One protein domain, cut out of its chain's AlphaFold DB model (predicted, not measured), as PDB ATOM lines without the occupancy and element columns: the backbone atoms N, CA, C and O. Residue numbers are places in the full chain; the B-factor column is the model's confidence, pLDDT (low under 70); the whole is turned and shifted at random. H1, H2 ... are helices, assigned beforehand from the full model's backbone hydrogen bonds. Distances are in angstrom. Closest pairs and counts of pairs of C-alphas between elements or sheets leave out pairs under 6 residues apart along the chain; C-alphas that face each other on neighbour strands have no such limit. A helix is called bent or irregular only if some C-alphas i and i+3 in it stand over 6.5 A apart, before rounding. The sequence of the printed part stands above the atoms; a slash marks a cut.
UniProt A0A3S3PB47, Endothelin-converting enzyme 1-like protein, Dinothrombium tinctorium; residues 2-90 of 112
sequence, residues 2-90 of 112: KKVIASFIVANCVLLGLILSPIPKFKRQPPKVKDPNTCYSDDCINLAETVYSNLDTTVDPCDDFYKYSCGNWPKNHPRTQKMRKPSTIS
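AT A GLANCE: This is residues 2 to 90 of the 112 residues of the protein "Endothelin-converting enzyme 1-like protein" of Dinothrombium tinctorium (UniProt A0A3S3PB47). One long helix, H1, sticks out alone at one end, far from a small head in which H2 stands with the two short helices H3 and H4 near its last residues; an open strap of chain, residues 21 to 41, joins the two. The length is made by H1 and the first part of this strap, residues 2 to 27, which stand free, while residues 32 to 38 and 79 to 84 stick out as loops. The printed part has 89 residues with four named helices, in the order H1, H2, H3, H4, and no named strand; the class is all helix, though the helices hold 42 of the 89 residues, under half. The whole is extended, with a radius of gyration of the C-alphas of 21.9 A and spans of 62 by 43 by 29 A.

IN THESE COORDINATES: The longest helix, H1, takes residues 2 to 20 and measures 26.7 A from first to last C-alpha; it begins at C-alpha 2, at (-26.140, -45.824, -52.304), and ends at C-alpha 20, at (-37.806, -25.147, -40.124). H2, residues 42 to 54, is 18.8 A long and begins at C-alpha 42, at (-42.005, 4.723, -34.705). H3, residues 65 to 70, is 8.3 A long. H4, residues 73 to 76, is 5.2 A long and ends at C-alpha 76, at (-44.553, 0.051, -55.148). No helix is bent or irregular.

HOW THE PARTS SIT: H1 touches no helix: it is apart from H2, from H3 and from H4. Residues 2 to 27, of which 2 to 20 belong to H1, stand free, with no C-alpha 8 or more residues away along the chain within 10 A. H2 touches H4, with 4 pairs of C-alphas within 8 A; the closest are those of Asn 54 and Trp 73, 4.9 A apart. H2 touches H4 with residues 53 to 54 alone, and the centres of the two helices are 15.0 A apart. H2 and H3 are close but not clearly touching, with 2 pairs of C-alphas within 8 A; the closest are those of Asn 54 and Cys 70, 5.4 A apart. H2 and H3 run opposite ways at a steep tilt of 65 degrees. H3 and H4 meet only through their link, residues 71 to 72. In H1 and H3 every pair of O of residue i and N of residue i+4 is within hydrogen-bond range, and in H2 8 of 9 are; H4 is too short for such a pair, and its one pair of O i and N i+3 is within range.

THE WHOLE: The two C-alphas farthest apart are those of Lys 2 and Asn 37, at 64.8 A, and those of Lys 2 and Ser 90, the first and last printed residues, are 62.8 A apart. Without the stretches that stand free, residues 2 to 27, 32 to 38 and 79 to 84, a body of 50 residues remains, spanning 32 by 27 by 15 A, with a radius of gyration of 12.8 A. The link from H1 to H2 is long, with 21 residues; that from H2 to H3 is short, with 10, and that from H3 to H4 is tight, with 2. After H4, residues 77 to 90 hold no named element. The printed part has no cut. The mean pLDDT of the printed part is 88.8; the model's confidence is under 70 in residues 23 to 32, which lie in the long link.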
ATOM      1  N   LYS A   2     -26.438 -46.544 -53.570       70.69
ATOM      2  CA  LYS A   2     -26.140 -45.824 -52.304       70.69
ATOM      3  C   LYS A   2     -25.883 -44.307 -52.449       70.69
ATOM      4  O   LYS A   2     -26.374 -43.532 -51.642       70.69
ATOM      5  N   LYS A   3     -25.184 -43.877 -53.510       75.44
ATOM      6  CA  LYS A   3     -24.927 -42.448 -53.804       75.44
ATOM      7  C   LYS A   3     -26.196 -41.662 -54.166       75.44
ATOM      8  O   LYS A   3     -26.322 -40.503 -53.797       75.44
ATOM      9  N   VAL A   4     -27.142 -42.312 -54.847       84.50
ATOM     10  CA  VAL A   4     -28.428 -41.712 -55.237       84.50
ATOM     11  C   VAL A   4     -29.294 -41.510 -53.995       84.50
ATOM     12  O   VAL A   4     -29.784 -40.414 -53.764       84.50
ATOM     13  N   ILE A   5     -29.386 -42.531 -53.138       84.38
ATOM     14  CA  ILE A   5     -30.123 -42.463 -51.868       84.38
ATOM     15  C   ILE A   5     -29.541 -41.372 -50.954       84.38
ATOM     16  O   ILE A   5     -30.292 -40.558 -50.426       84.38
ATOM     17  N   ALA A   6     -28.211 -41.290 -50.829       86.69
ATOM     18  CA  ALA A   6     -27.558 -40.228 -50.061       86.69
ATOM     19  C   ALA A   6     -27.886 -38.827 -50.607       86.69
ATOM     20  O   ALA A   6     -28.175 -37.920 -49.832       86.69
ATOM     21  N   SER A   7     -27.920 -38.659 -51.933       86.50
ATOM     22  CA  SER A   7     -28.296 -37.389 -52.567       86.50
ATOM     23  C   SER A   7     -29.738 -36.981 -52.254       86.50
ATOM     24  O   SER A   7     -29.992 -35.811 -51.976       86.50
ATOM     25  N   PHE A   8     -30.679 -37.930 -52.267       91.38
ATOM     26  CA  PHE A   8     -32.078 -37.657 -51.921       91.38
ATOM     27  C   PHE A   8     -32.249 -37.289 -50.445       91.38
ATOM     28  O   PHE A   8     -33.007 -36.372 -50.134       91.38
ATOM     29  N   ILE A   9     -31.532 -37.957 -49.540       91.88
ATOM     30  CA  ILE A   9     -31.573 -37.648 -48.103       91.88
ATOM     31  C   ILE A   9     -31.036 -36.235 -47.852       91.88
ATOM     32  O   ILE A   9     -31.703 -35.438 -47.198       91.88
ATOM     33  N   VAL A  10     -29.885 -35.885 -48.436       92.12
ATOM     34  CA  VAL A  10     -29.287 -34.549 -48.288       92.12
ATOM     35  C   VAL A  10     -30.219 -33.463 -48.830       92.12
ATOM     36  O   VAL A  10     -30.442 -32.464 -48.150       92.12
ATOM     37  N   ALA A  11     -30.827 -33.670 -50.003       92.25
ATOM     38  CA  ALA A  11     -31.757 -32.706 -50.588       92.25
ATOM     39  C   ALA A  11     -32.986 -32.458 -49.693       92.25
ATOM     40  O   ALA A  11     -33.365 -31.310 -49.465       92.25
ATOM     41  N   ASN A  12     -33.575 -33.521 -49.133       88.31
ATOM     42  CA  ASN A  12     -34.725 -33.403 -48.235       88.31
ATOM     43  C   ASN A  12     -34.354 -32.773 -46.887       88.31
ATOM     44  O   ASN A  12     -35.119 -31.967 -46.366       88.31
ATOM     45  N   CYS A  13     -33.172 -33.070 -46.341       89.75
ATOM     46  CA  CYS A  13     -32.686 -32.420 -45.124       89.75
ATOM     47  C   CYS A  13     -32.448 -30.917 -45.322       89.75
ATOM     48  O   CYS A  13     -32.785 -30.132 -44.439       89.75
ATOM     49  N   VAL A  14     -31.918 -30.498 -46.476       90.50
ATOM     50  CA  VAL A  14     -31.719 -29.073 -46.794       90.50
ATOM     51  C   VAL A  14     -33.062 -28.361 -46.975       90.50
ATOM     52  O   VAL A  14     -33.260 -27.286 -46.414       90.50
ATOM     53  N   LEU A  15     -34.013 -28.977 -47.684       89.31
ATOM     54  CA  LEU A  15     -35.371 -28.444 -47.842       89.31
ATOM     55  C   LEU A  15     -36.092 -28.303 -46.493       89.31
ATOM     56  O   LEU A  15     -36.650 -27.247 -46.205       89.31
ATOM     57  N   LEU A  16     -36.030 -29.327 -45.637       89.50
ATOM     58  CA  LEU A  16     -36.601 -29.284 -44.289       89.50
ATOM     59  C   LEU A  16     -35.912 -28.236 -43.409       89.50
ATOM     60  O   LEU A  16     -36.587 -27.513 -42.681       89.50
ATOM     61  N   GLY A  17     -34.586 -28.109 -43.501       85.44
ATOM     62  CA  GLY A  17     -33.812 -27.109 -42.768       85.44
ATOM     63  C   GLY A  17     -34.181 -25.673 -43.143       85.44
ATOM     64  O   GLY A  17     -34.317 -24.836 -42.256       85.44
ATOM     65  N   LEU A  18     -34.420 -25.388 -44.426       82.06
ATOM     66  CA  LEU A  18     -34.856 -24.061 -44.879       82.06
ATOM     67  C   LEU A  18     -36.263 -23.705 -44.378       82.06
ATOM     68  O   LEU A  18     -36.499 -22.557 -44.009       82.06
ATOM     69  N   ILE A  19     -37.176 -24.679 -44.318       81.75
ATOM     70  CA  ILE A  19     -38.560 -24.476 -43.850       81.75
ATOM     71  C   ILE A  19     -38.623 -24.340 -42.319       81.75
ATOM     72  O   ILE A  19     -39.398 -23.536 -41.804       81.75
ATOM     73  N   LEU A  20     -37.822 -25.126 -41.590       79.81
ATOM     74  CA  LEU A  20     -37.806 -25.147 -40.124       79.81
ATOM     75  C   LEU A  20     -36.879 -24.103 -39.505       79.81
ATOM     76  O   LEU A  20     -37.010 -23.815 -38.314       79.81
ATOM     77  N   SER A  21     -35.945 -23.537 -40.274       73.38
ATOM     78  CA  SER A  21     -35.122 -22.448 -39.763       73.38
ATOM     79  C   SER A  21     -36.031 -21.260 -39.436       73.38
ATOM     80  O   SER A  21     -36.747 -20.771 -40.316       73.38
ATOM     81  N   PRO A  22     -36.052 -20.775 -38.183       70.81
ATOM     82  CA  PRO A  22     -36.711 -19.522 -37.892       70.81
ATOM     83  C   PRO A  22     -35.947 -18.458 -38.671       70.81
ATOM     84  O   PRO A  22     -34.819 -18.127 -38.309       70.81
ATOM     85  N   ILE A  23     -36.545 -17.957 -39.757       69.94
ATOM     86  CA  ILE A  23     -36.037 -16.793 -40.483       69.94
ATOM     87  C   ILE A  23     -35.756 -15.757 -39.397       69.94
ATOM     88  O   ILE A  23     -36.704 -15.380 -38.691       69.94
ATOM     89  N   PRO A  24     -34.492 -15.355 -39.171       63.00
ATOM     90  CA  PRO A  24     -34.198 -14.384 -38.141       63.00
ATOM     91  C   PRO A  24     -34.988 -13.143 -38.527       63.00
ATOM     92  O   PRO A  24     -34.688 -12.487 -39.522       63.00
ATOM     93  N   LYS A  25     -36.060 -12.857 -37.778       61.66
ATOM     94  CA  LYS A  25     -36.765 -11.590 -37.902       61.66
ATOM     95  C   LYS A  25     -35.701 -10.559 -37.588       61.66
ATOM     96  O   LYS A  25     -35.302 -10.444 -36.429       61.66
ATOM     97  N   PHE A  26     -35.192  -9.895 -38.621       65.31
ATOM     98  CA  PHE A  26     -34.265  -8.790 -38.488       65.31
ATOM     99  C   PHE A  26     -34.995  -7.733 -37.664       65.31
ATOM    100  O   PHE A  26     -35.803  -6.958 -38.177       65.31
ATOM    101  N   LYS A  27     -34.818  -7.787 -36.341       61.16
ATOM    102  CA  LYS A  27     -35.352  -6.772 -35.450       61.16
ATOM    103  C   LYS A  27     -34.594  -5.512 -35.816       61.16
ATOM    104  O   LYS A  27     -33.373  -5.487 -35.673       61.16
ATOM    105  N   ARG A  28     -35.313  -4.501 -36.308       65.94
ATOM    106  CA  ARG A  28     -34.773  -3.155 -36.503       65.94
ATOM    107  C   ARG A  28     -34.267  -2.685 -35.148       65.94
ATOM    108  O   ARG A  28     -35.051  -2.273 -34.299       65.94
ATOM    109  N   GLN A  29     -32.976  -2.857 -34.895       64.00
ATOM    110  CA  GLN A  29     -32.355  -2.239 -33.743       64.00
ATOM    111  C   GLN A  29     -32.231  -0.757 -34.084       64.00
ATOM    112  O   GLN A  29     -31.639  -0.437 -35.119       64.00
ATOM    113  N   PRO A  30     -32.802   0.146 -33.269       65.56
ATOM    114  CA  PRO A  30     -32.522   1.560 -33.433       65.56
ATOM    115  C   PRO A  30     -31.002   1.762 -33.332       65.56
ATOM    116  O   PRO A  30     -30.333   1.019 -32.598       65.56
ATOM    117  N   PRO A  31     -30.432   2.715 -34.083       67.81
ATOM    118  CA  PRO A  31     -28.996   2.951 -34.063       67.81
ATOM    119  C   PRO A  31     -28.515   3.179 -32.625       67.81
ATOM    120  O   PRO A  31     -29.162   3.864 -31.832       67.81
ATOM    121  N   LYS A  32     -27.375   2.567 -32.279       66.56
ATOM    122  CA  LYS A  32     -26.797   2.613 -30.921       66.56
ATOM    123  C   LYS A  32     -26.380   4.026 -30.494       66.56
ATOM    124  O   LYS A  32     -26.234   4.275 -29.303       66.56
ATOM    125  N   VAL A  33     -26.209   4.937 -31.452       78.12
ATOM    126  CA  VAL A  33     -25.927   6.356 -31.232       78.12
ATOM    127  C   VAL A  33     -27.150   7.144 -31.683       78.12
ATOM    128  O   VAL A  33     -27.532   7.075 -32.851       78.12
ATOM    129  N   LYS A  34     -27.778   7.855 -30.744       80.81
ATOM    130  CA  LYS A  34     -28.891   8.759 -31.033       80.81
ATOM    131  C   LYS A  34     -28.322  10.138 -31.323       80.81
ATOM    132  O   LYS A  34     -27.817  10.793 -30.413       80.81
ATOM    133  N   ASP A  35     -28.386  10.549 -32.579       88.31
ATOM    134  CA  ASP A  35     -28.107  11.926 -32.966       88.31
ATOM    135  C   ASP A  35     -29.252  12.830 -32.459       88.31
ATOM    136  O   ASP A  35     -30.419  12.515 -32.705       88.31
ATOM    137  N   PRO A  36     -28.965  13.924 -31.727       88.12
ATOM    138  CA  PRO A  36     -30.002  14.766 -31.129       88.12
ATOM    139  C   PRO A  36     -30.855  15.520 -32.162       88.12
ATOM    140  O   PRO A  36     -31.940  15.978 -31.815       88.12
ATOM    141  N   ASN A  37     -30.403  15.626 -33.416       93.38
ATOM    142  CA  ASN A  37     -31.149  16.257 -34.505       93.38
ATOM    143  C   ASN A  37     -32.005  15.254 -35.297       93.38
ATOM    144  O   ASN A  37     -32.700  15.641 -36.236       93.38
ATOM    145  N   THR A  38     -31.980  13.972 -34.927       93.38
ATOM    146  CA  THR A  38     -32.687  12.902 -35.630       93.38
ATOM    147  C   THR A  38     -33.844  12.365 -34.792       93.38
ATOM    148  O   THR A  38     -33.704  12.030 -33.615       93.38
ATOM    149  N   CYS A  39     -35.018  12.240 -35.412       93.31
ATOM    150  CA  CYS A  39     -36.178  11.616 -34.786       93.31
ATOM    151  C   CYS A  39     -36.098  10.084 -34.867       93.31
ATOM    152  O   CYS A  39     -35.831   9.524 -35.929       93.31
ATOM    153  N   TYR A  40     -36.407   9.405 -33.760       91.88
ATOM    154  CA  TYR A  40     -36.432   7.938 -33.667       91.88
ATOM    155  C   TYR A  40     -37.774   7.386 -33.158       91.88
ATOM    156  O   TYR A  40     -37.813   6.271 -32.644       91.88
ATOM    157  N   SER A  41     -38.864   8.162 -33.239       93.19
ATOM    158  CA  SER A  41     -40.203   7.622 -32.971       93.19
ATOM    159  C   SER A  41     -40.599   6.620 -34.057       93.19
ATOM    160  O   SER A  41     -40.112   6.698 -35.190       93.19
ATOM    161  N   ASP A  42     -41.509   5.702 -33.732       93.62
ATOM    162  CA  ASP A  42     -42.005   4.723 -34.705       93.62
ATOM    163  C   ASP A  42     -42.609   5.414 -35.939       93.62
ATOM    164  O   ASP A  42     -42.356   4.991 -37.066       93.62
ATOM    165  N   ASP A  43     -43.321   6.529 -35.751       95.25
ATOM    166  CA  ASP A  43     -43.880   7.329 -36.848       95.25
ATOM    167  C   ASP A  43     -42.791   7.872 -37.782       95.25
ATOM    168  O   ASP A  43     -42.913   7.766 -39.004       95.25
ATOM    169  N   CYS A  44     -41.700   8.408 -37.223       95.12
ATOM    170  CA  CYS A  44     -40.568   8.899 -38.007       95.12
ATOM    171  C   CYS A  44     -39.888   7.770 -38.788       95.12
ATOM    172  O   CYS A  44     -39.578   7.942 -39.965       95.12
ATOM    173  N   ILE A  45     -39.690   6.607 -38.162       94.50
ATOM    174  CA  ILE A  45     -39.067   5.440 -38.802       94.50
ATOM    175  C   ILE A  45     -39.946   4.923 -39.950       94.50
ATOM    176  O   ILE A  45     -39.444   4.684 -41.049       94.50
ATOM    177  N   ASN A  46     -41.254   4.796 -39.724       95.12
ATOM    178  CA  ASN A  46     -42.205   4.331 -40.737       95.12
ATOM    179  C   ASN A  46     -42.325   5.318 -41.907       95.12
ATOM    180  O   ASN A  46     -42.407   4.910 -43.071       95.12
ATOM    181  N   LEU A  47     -42.302   6.623 -41.617       95.44
ATOM    182  CA  LEU A  47     -42.284   7.656 -42.648       95.44
ATOM    183  C   LEU A  47     -40.989   7.597 -43.463       95.44
ATOM    184  O   LEU A  47     -41.049   7.599 -44.693       95.44
ATOM    185  N   ALA A  48     -39.833   7.506 -42.801       96.19
ATOM    186  CA  ALA A  48     -38.536   7.418 -43.465       96.19
ATOM    187  C   ALA A  48     -38.450   6.188 -44.379       96.19
ATOM    188  O   ALA A  48     -37.999   6.306 -45.515       96.19
ATOM    189  N   GLU A  49     -38.947   5.031 -43.934       96.06
ATOM    190  CA  GLU A  49     -39.042   3.822 -44.759       96.06
ATOM    191  C   GLU A  49     -39.945   4.033 -45.979       96.06
ATOM    192  O   GLU A  49     -39.580   3.666 -47.098       96.06
ATOM    193  N   THR A  50     -41.104   4.665 -45.782       95.00
ATOM    194  CA  THR A  50     -42.034   4.973 -46.875       95.00
ATOM    195  C   THR A  50     -41.367   5.868 -47.919       95.00
ATOM    196  O   THR A  50     -41.429   5.561 -49.108       95.00
ATOM    197  N   VAL A  51     -40.683   6.937 -47.500       96.00
ATOM    198  CA  VAL A  51     -39.943   7.823 -48.414       96.00
ATOM    199  C   VAL A  51     -38.839   7.044 -49.123       96.00
ATOM    200  O   VAL A  51     -38.799   7.026 -50.351       96.00
ATOM    201  N   TYR A  52     -38.001   6.337 -48.362       97.06
ATOM    202  CA  TYR A  52     -36.851   5.604 -48.883       97.06
ATOM    203  C   TYR A  52     -37.246   4.545 -49.916       97.06
ATOM    204  O   TYR A  52     -36.616   4.440 -50.962       97.06
ATOM    205  N   SER A  53     -38.330   3.801 -49.675       96.94
ATOM    206  CA  SER A  53     -38.800   2.761 -50.599       96.94
ATOM    207  C   SER A  53     -39.158   3.290 -51.993       96.94
ATOM    208  O   SER A  53     -39.110   2.536 -52.966       96.94
ATOM    209  N   ASN A  54     -39.512   4.573 -52.110       97.19
ATOM    210  CA  ASN A  54     -39.900   5.199 -53.373       97.19
ATOM    211  C   ASN A  54     -38.735   5.878 -54.107       97.19
ATOM    212  O   ASN A  54     -38.878   6.163 -55.303       97.19
ATOM    213  N   LEU A  55     -37.592   6.064 -53.435       97.94
ATOM    214  CA  LEU A  55     -36.379   6.601 -54.044       97.94
ATOM    215  C   LEU A  55     -35.789   5.611 -55.048       97.94
ATOM    216  O   LEU A  55     -35.688   4.420 -54.756       97.94
ATOM    217  N   ASP A  56     -35.343   6.106 -56.198       98.00
ATOM    218  CA  ASP A  56     -34.462   5.395 -57.124       98.00
ATOM    219  C   ASP A  56     -33.036   5.938 -56.975       98.00
ATOM    220  O   ASP A  56     -32.625   6.877 -57.654       98.00
ATOM    221  N   THR A  57     -32.269   5.331 -56.069       97.31
ATOM    222  CA  THR A  57     -30.892   5.746 -55.755       97.31
ATOM    223  C   THR A  57     -29.885   5.421 -56.862       97.31
ATOM    224  O   THR A  57     -28.690   5.617 -56.669       97.31
ATOM    225  N   THR A  58     -30.333   4.880 -58.002       98.00
ATOM    226  CA  THR A  58     -29.484   4.673 -59.188       98.00
ATOM    227  C   THR A  58     -29.380   5.921 -60.066       98.00
ATOM    228  O   THR A  58     -28.590   5.943 -61.007       98.00
ATOM    229  N   VAL A  59     -30.175   6.950 -59.767       98.19
ATOM    230  CA  VAL A  59     -30.235   8.217 -60.499       98.19
ATOM    231  C   VAL A  59     -29.618   9.315 -59.647       98.19
ATOM    232  O   VAL A  59     -29.920   9.406 -58.460       98.19
ATOM    233  N   ASP A  60     -28.772  10.155 -60.238       98.00
ATOM    234  CA  ASP A  60     -28.272  11.342 -59.547       98.00
ATOM    235  C   ASP A  60     -29.424  12.360 -59.382       98.00
ATOM    236  O   ASP A  60     -30.065  12.729 -60.375       98.00
ATOM    237  N   PRO A  61     -29.733  12.826 -58.156       98.12
ATOM    238  CA  PRO A  61     -30.748  13.855 -57.942       98.12
ATOM    239  C   PRO A  61     -30.462  15.176 -58.671       98.12
ATOM    240  O   PRO A  61     -31.406  15.927 -58.921       98.12
ATOM    241  N   CYS A  62     -29.203  15.477 -58.999       98.31
ATOM    242  CA  CYS A  62     -28.824  16.654 -59.776       98.31
ATOM    243  C   CYS A  62     -29.182  16.527 -61.265       98.31
ATOM    244  O   CYS A  62     -29.391  17.553 -61.912       98.31
ATOM    245  N   ASP A  63     -29.310  15.302 -61.784       98.44
ATOM    246  CA  ASP A  63     -29.672  15.040 -63.181       98.44
ATOM    247  C   ASP A  63     -31.194  14.951 -63.374       98.44
ATOM    248  O   ASP A  63     -31.758  15.584 -64.268       98.44
ATOM    249  N   ASP A  64     -31.881  14.168 -62.534       98.44
ATOM    250  CA  ASP A  64     -33.340  14.016 -62.566       98.44
ATOM    251  C   ASP A  64     -33.883  13.773 -61.155       98.44
ATOM    252  O   ASP A  64     -34.068  12.638 -60.698       98.44
ATOM    253  N   PHE A  65     -34.181  14.874 -60.461       98.44
ATOM    254  CA  PHE A  65     -34.711  14.821 -59.102       98.44
ATOM    255  C   PHE A  65     -36.037  14.061 -59.012       98.44
ATOM    256  O   PHE A  65     -36.274  13.369 -58.026       98.44
ATOM    257  N   TYR A  66     -36.896  14.145 -60.036       97.38
ATOM    258  CA  TYR A  66     -38.181  13.447 -60.023       97.38
ATOM    259  C   TYR A  66     -37.980  11.935 -60.067       97.38
ATOM    260  O   TYR A  66     -38.619  11.192 -59.315       97.38
ATOM    261  N   LYS A  67     -37.087  11.457 -60.936       98.12
ATOM    262  CA  LYS A  67     -36.780  10.034 -61.022       98.12
ATOM    263  C   LYS A  67     -36.021   9.558 -59.789       98.12
ATOM    264  O   LYS A  67     -36.367   8.499 -59.283       98.12
ATOM    265  N   TYR A  68     -35.103  10.346 -59.234       98.44
ATOM    266  CA  TYR A  68     -34.490  10.026 -57.944       98.44
ATOM    267  C   TYR A  68     -35.537   9.897 -56.828       98.44
ATOM    268  O   TYR A  68     -35.541   8.910 -56.101       98.44
ATOM    269  N   SER A  69     -36.465  10.850 -56.701       97.69
ATOM    270  CA  SER A  69     -37.422  10.872 -55.591       97.69
ATOM    271  C   SER A  69     -38.575   9.872 -55.737       97.69
ATOM    272  O   SER A  69     -39.105   9.386 -54.739       97.69
ATOM    273  N   CYS A  70     -39.001   9.595 -56.972       97.06
ATOM    274  CA  CYS A  70     -40.236   8.862 -57.275       97.06
ATOM    275  C   CYS A  70     -40.030   7.672 -58.222       97.06
ATOM    276  O   CYS A  70     -41.007   7.026 -58.603       97.06
ATOM    277  N   GLY A  71     -38.805   7.373 -58.657       97.06
ATOM    278  CA  GLY A  71     -38.530   6.378 -59.699       97.06
ATOM    279  C   GLY A  71     -38.988   4.965 -59.340       97.06
ATOM    280  O   GLY A  71     -39.369   4.193 -60.226       97.06
ATOM    281  N   ASN A  72     -39.067   4.649 -58.044       97.50
ATOM    282  CA  ASN A  72     -39.616   3.383 -57.559       97.50
ATOM    283  C   ASN A  72     -41.114   3.444 -57.213       97.50
ATOM    284  O   ASN A  72     -41.736   2.395 -57.042       97.50
ATOM    285  N   TRP A  73     -41.748   4.622 -57.224       96.75
ATOM    286  CA  TRP A  73     -43.179   4.776 -56.935       96.75
ATOM    287  C   TRP A  73     -44.084   3.857 -57.774       96.75
ATOM    288  O   TRP A  73     -44.923   3.176 -57.184       96.75
ATOM    289  N   PRO A  74     -43.928   3.743 -59.112       94.69
ATOM    290  CA  PRO A  74     -44.780   2.863 -59.915       94.69
ATOM    291  C   PRO A  74     -44.565   1.368 -59.638       94.69
ATOM    292  O   PRO A  74     -45.445   0.571 -59.956       94.69
ATOM    293  N   LYS A  75     -43.407   0.985 -59.079       94.44
ATOM    294  CA  LYS A  75     -43.111  -0.400 -58.675       94.44
ATOM    295  C   LYS A  75     -43.842  -0.741 -57.375       94.44
ATOM    296  O   LYS A  75     -44.421  -1.816 -57.269       94.44
ATOM    297  N   ASN A  76     -43.873   0.205 -56.437       94.75
ATOM    298  CA  ASN A  76     -44.553   0.051 -55.148       94.75
ATOM    299  C   ASN A  76     -46.073   0.268 -55.248       94.75
ATOM    300  O   ASN A  76     -46.832  -0.264 -54.443       94.75
ATOM    301  N   HIS A  77     -46.527   1.024 -56.253       94.56
ATOM    302  CA  HIS A  77     -47.930   1.377 -56.472       94.56
ATOM    303  C   HIS A  77     -48.352   1.018 -57.905       94.56
ATOM    304  O   HIS A  77     -48.444   1.894 -58.776       94.56
ATOM    305  N   PRO A  78     -48.592  -0.276 -58.185       94.12
ATOM    306  CA  PRO A  78     -48.952  -0.734 -59.515       94.12
ATOM    307  C   PRO A  78     -50.304  -0.173 -59.961       94.12
ATOM    308  O   PRO A  78     -51.196   0.145 -59.171       94.12
ATOM    309  N   ARG A  79     -50.469  -0.069 -61.281       93.44
ATOM    310  CA  ARG A  79     -51.708   0.411 -61.897       93.44
ATOM    311  C   ARG A  79     -52.836  -0.586 -61.645       93.44
ATOM    312  O   ARG A  79     -52.667  -1.779 -61.872       93.44
ATOM    313  N   THR A  80     -53.998  -0.084 -61.253       92.56
ATOM    314  CA  THR A  80     -55.219  -0.879 -61.071       92.56
ATOM    315  C   THR A  80     -56.316  -0.403 -62.019       92.56
ATOM    316  O   THR A  80     -56.205   0.657 -62.638       92.56
ATOM    317  N   GLN A  81     -57.413  -1.160 -62.110       91.62
ATOM    318  CA  GLN A  81     -58.588  -0.754 -62.888       91.62
ATOM    319  C   GLN A  81     -59.196   0.558 -62.370       91.62
ATOM    320  O   GLN A  81     -59.594   1.410 -63.158       91.62
ATOM    321  N   LYS A  82     -59.234   0.740 -61.042       88.12
ATOM    322  CA  LYS A  82     -59.732   1.972 -60.415       88.12
ATOM    323  C   LYS A  82     -58.747   3.130 -60.561       88.12
ATOM    324  O   LYS A  82     -59.165   4.282 -60.596       88.12
ATOM    325  N   MET A  83     -57.447   2.837 -60.631       87.38
ATOM    326  CA  MET A  83     -56.398   3.851 -60.581       87.38
ATOM    327  C   MET A  83     -55.245   3.520 -61.530       87.38
ATOM    328  O   MET A  83     -54.309   2.791 -61.201       87.38
ATOM    329  N   ARG A  84     -55.285   4.112 -62.730       90.88
ATOM    330  CA  ARG A  84     -54.258   3.897 -63.764       90.88
ATOM    331  C   ARG A  84     -52.962   4.670 -63.510       90.88
ATOM    332  O   ARG A  84     -51.910   4.304 -64.028       90.88
ATOM    333  N   LYS A  85     -53.023   5.774 -62.769       87.81
ATOM    334  CA  LYS A  85     -51.852   6.560 -62.359       87.81
ATOM    335  C   LYS A  85     -51.964   6.842 -60.863       87.81
ATOM    336  O   LYS A  85     -52.479   7.895 -60.497       87.81
ATOM    337  N   PRO A  86     -51.554   5.888 -60.014       91.94
ATOM    338  CA  PRO A  86     -51.557   6.106 -58.581       91.94
ATOM    339  C   PRO A  86     -50.647   7.271 -58.232       91.94
ATOM    340  O   PRO A  86     -49.492   7.303 -58.650       91.94
ATOM    341  N   SER A  87     -51.181   8.235 -57.496       94.06
ATOM    342  CA  SER A  87     -50.434   9.357 -56.934       94.06
ATOM    343  C   SER A  87     -50.665   9.389 -55.430       94.06
ATOM    344  O   SER A  87     -51.666   8.849 -54.952       94.06
ATOM    345  N   THR A  88     -49.778  10.042 -54.684       95.31
ATOM    346  CA  THR A  88     -49.899  10.158 -53.225       95.31
ATOM    347  C   THR A  88     -51.255  10.724 -52.813       95.31
ATOM    348  O   THR A  88     -51.909  10.185 -51.924       95.31
ATOM    349  N   ILE A  89     -51.726  11.762 -53.511       94.00
ATOM    350  CA  ILE A  89     -53.026  12.376 -53.226       94.00
ATOM    351  C   ILE A  89     -54.169  11.427 -53.572       94.00
ATOM    352  O   ILE A  89     -55.084  11.276 -52.773       94.00
ATOM    353  N   SER A  90     -54.112  10.735 -54.712       94.38
ATOM    354  CA  SER A  90     -55.155   9.769 -55.079       94.38
ATOM    355  C   SER A  90     -55.275   8.634 -54.056       94.38
ATOM    356  O   SER A  90     -56.389   8.242 -53.714       94.38
TER     357      SER A  90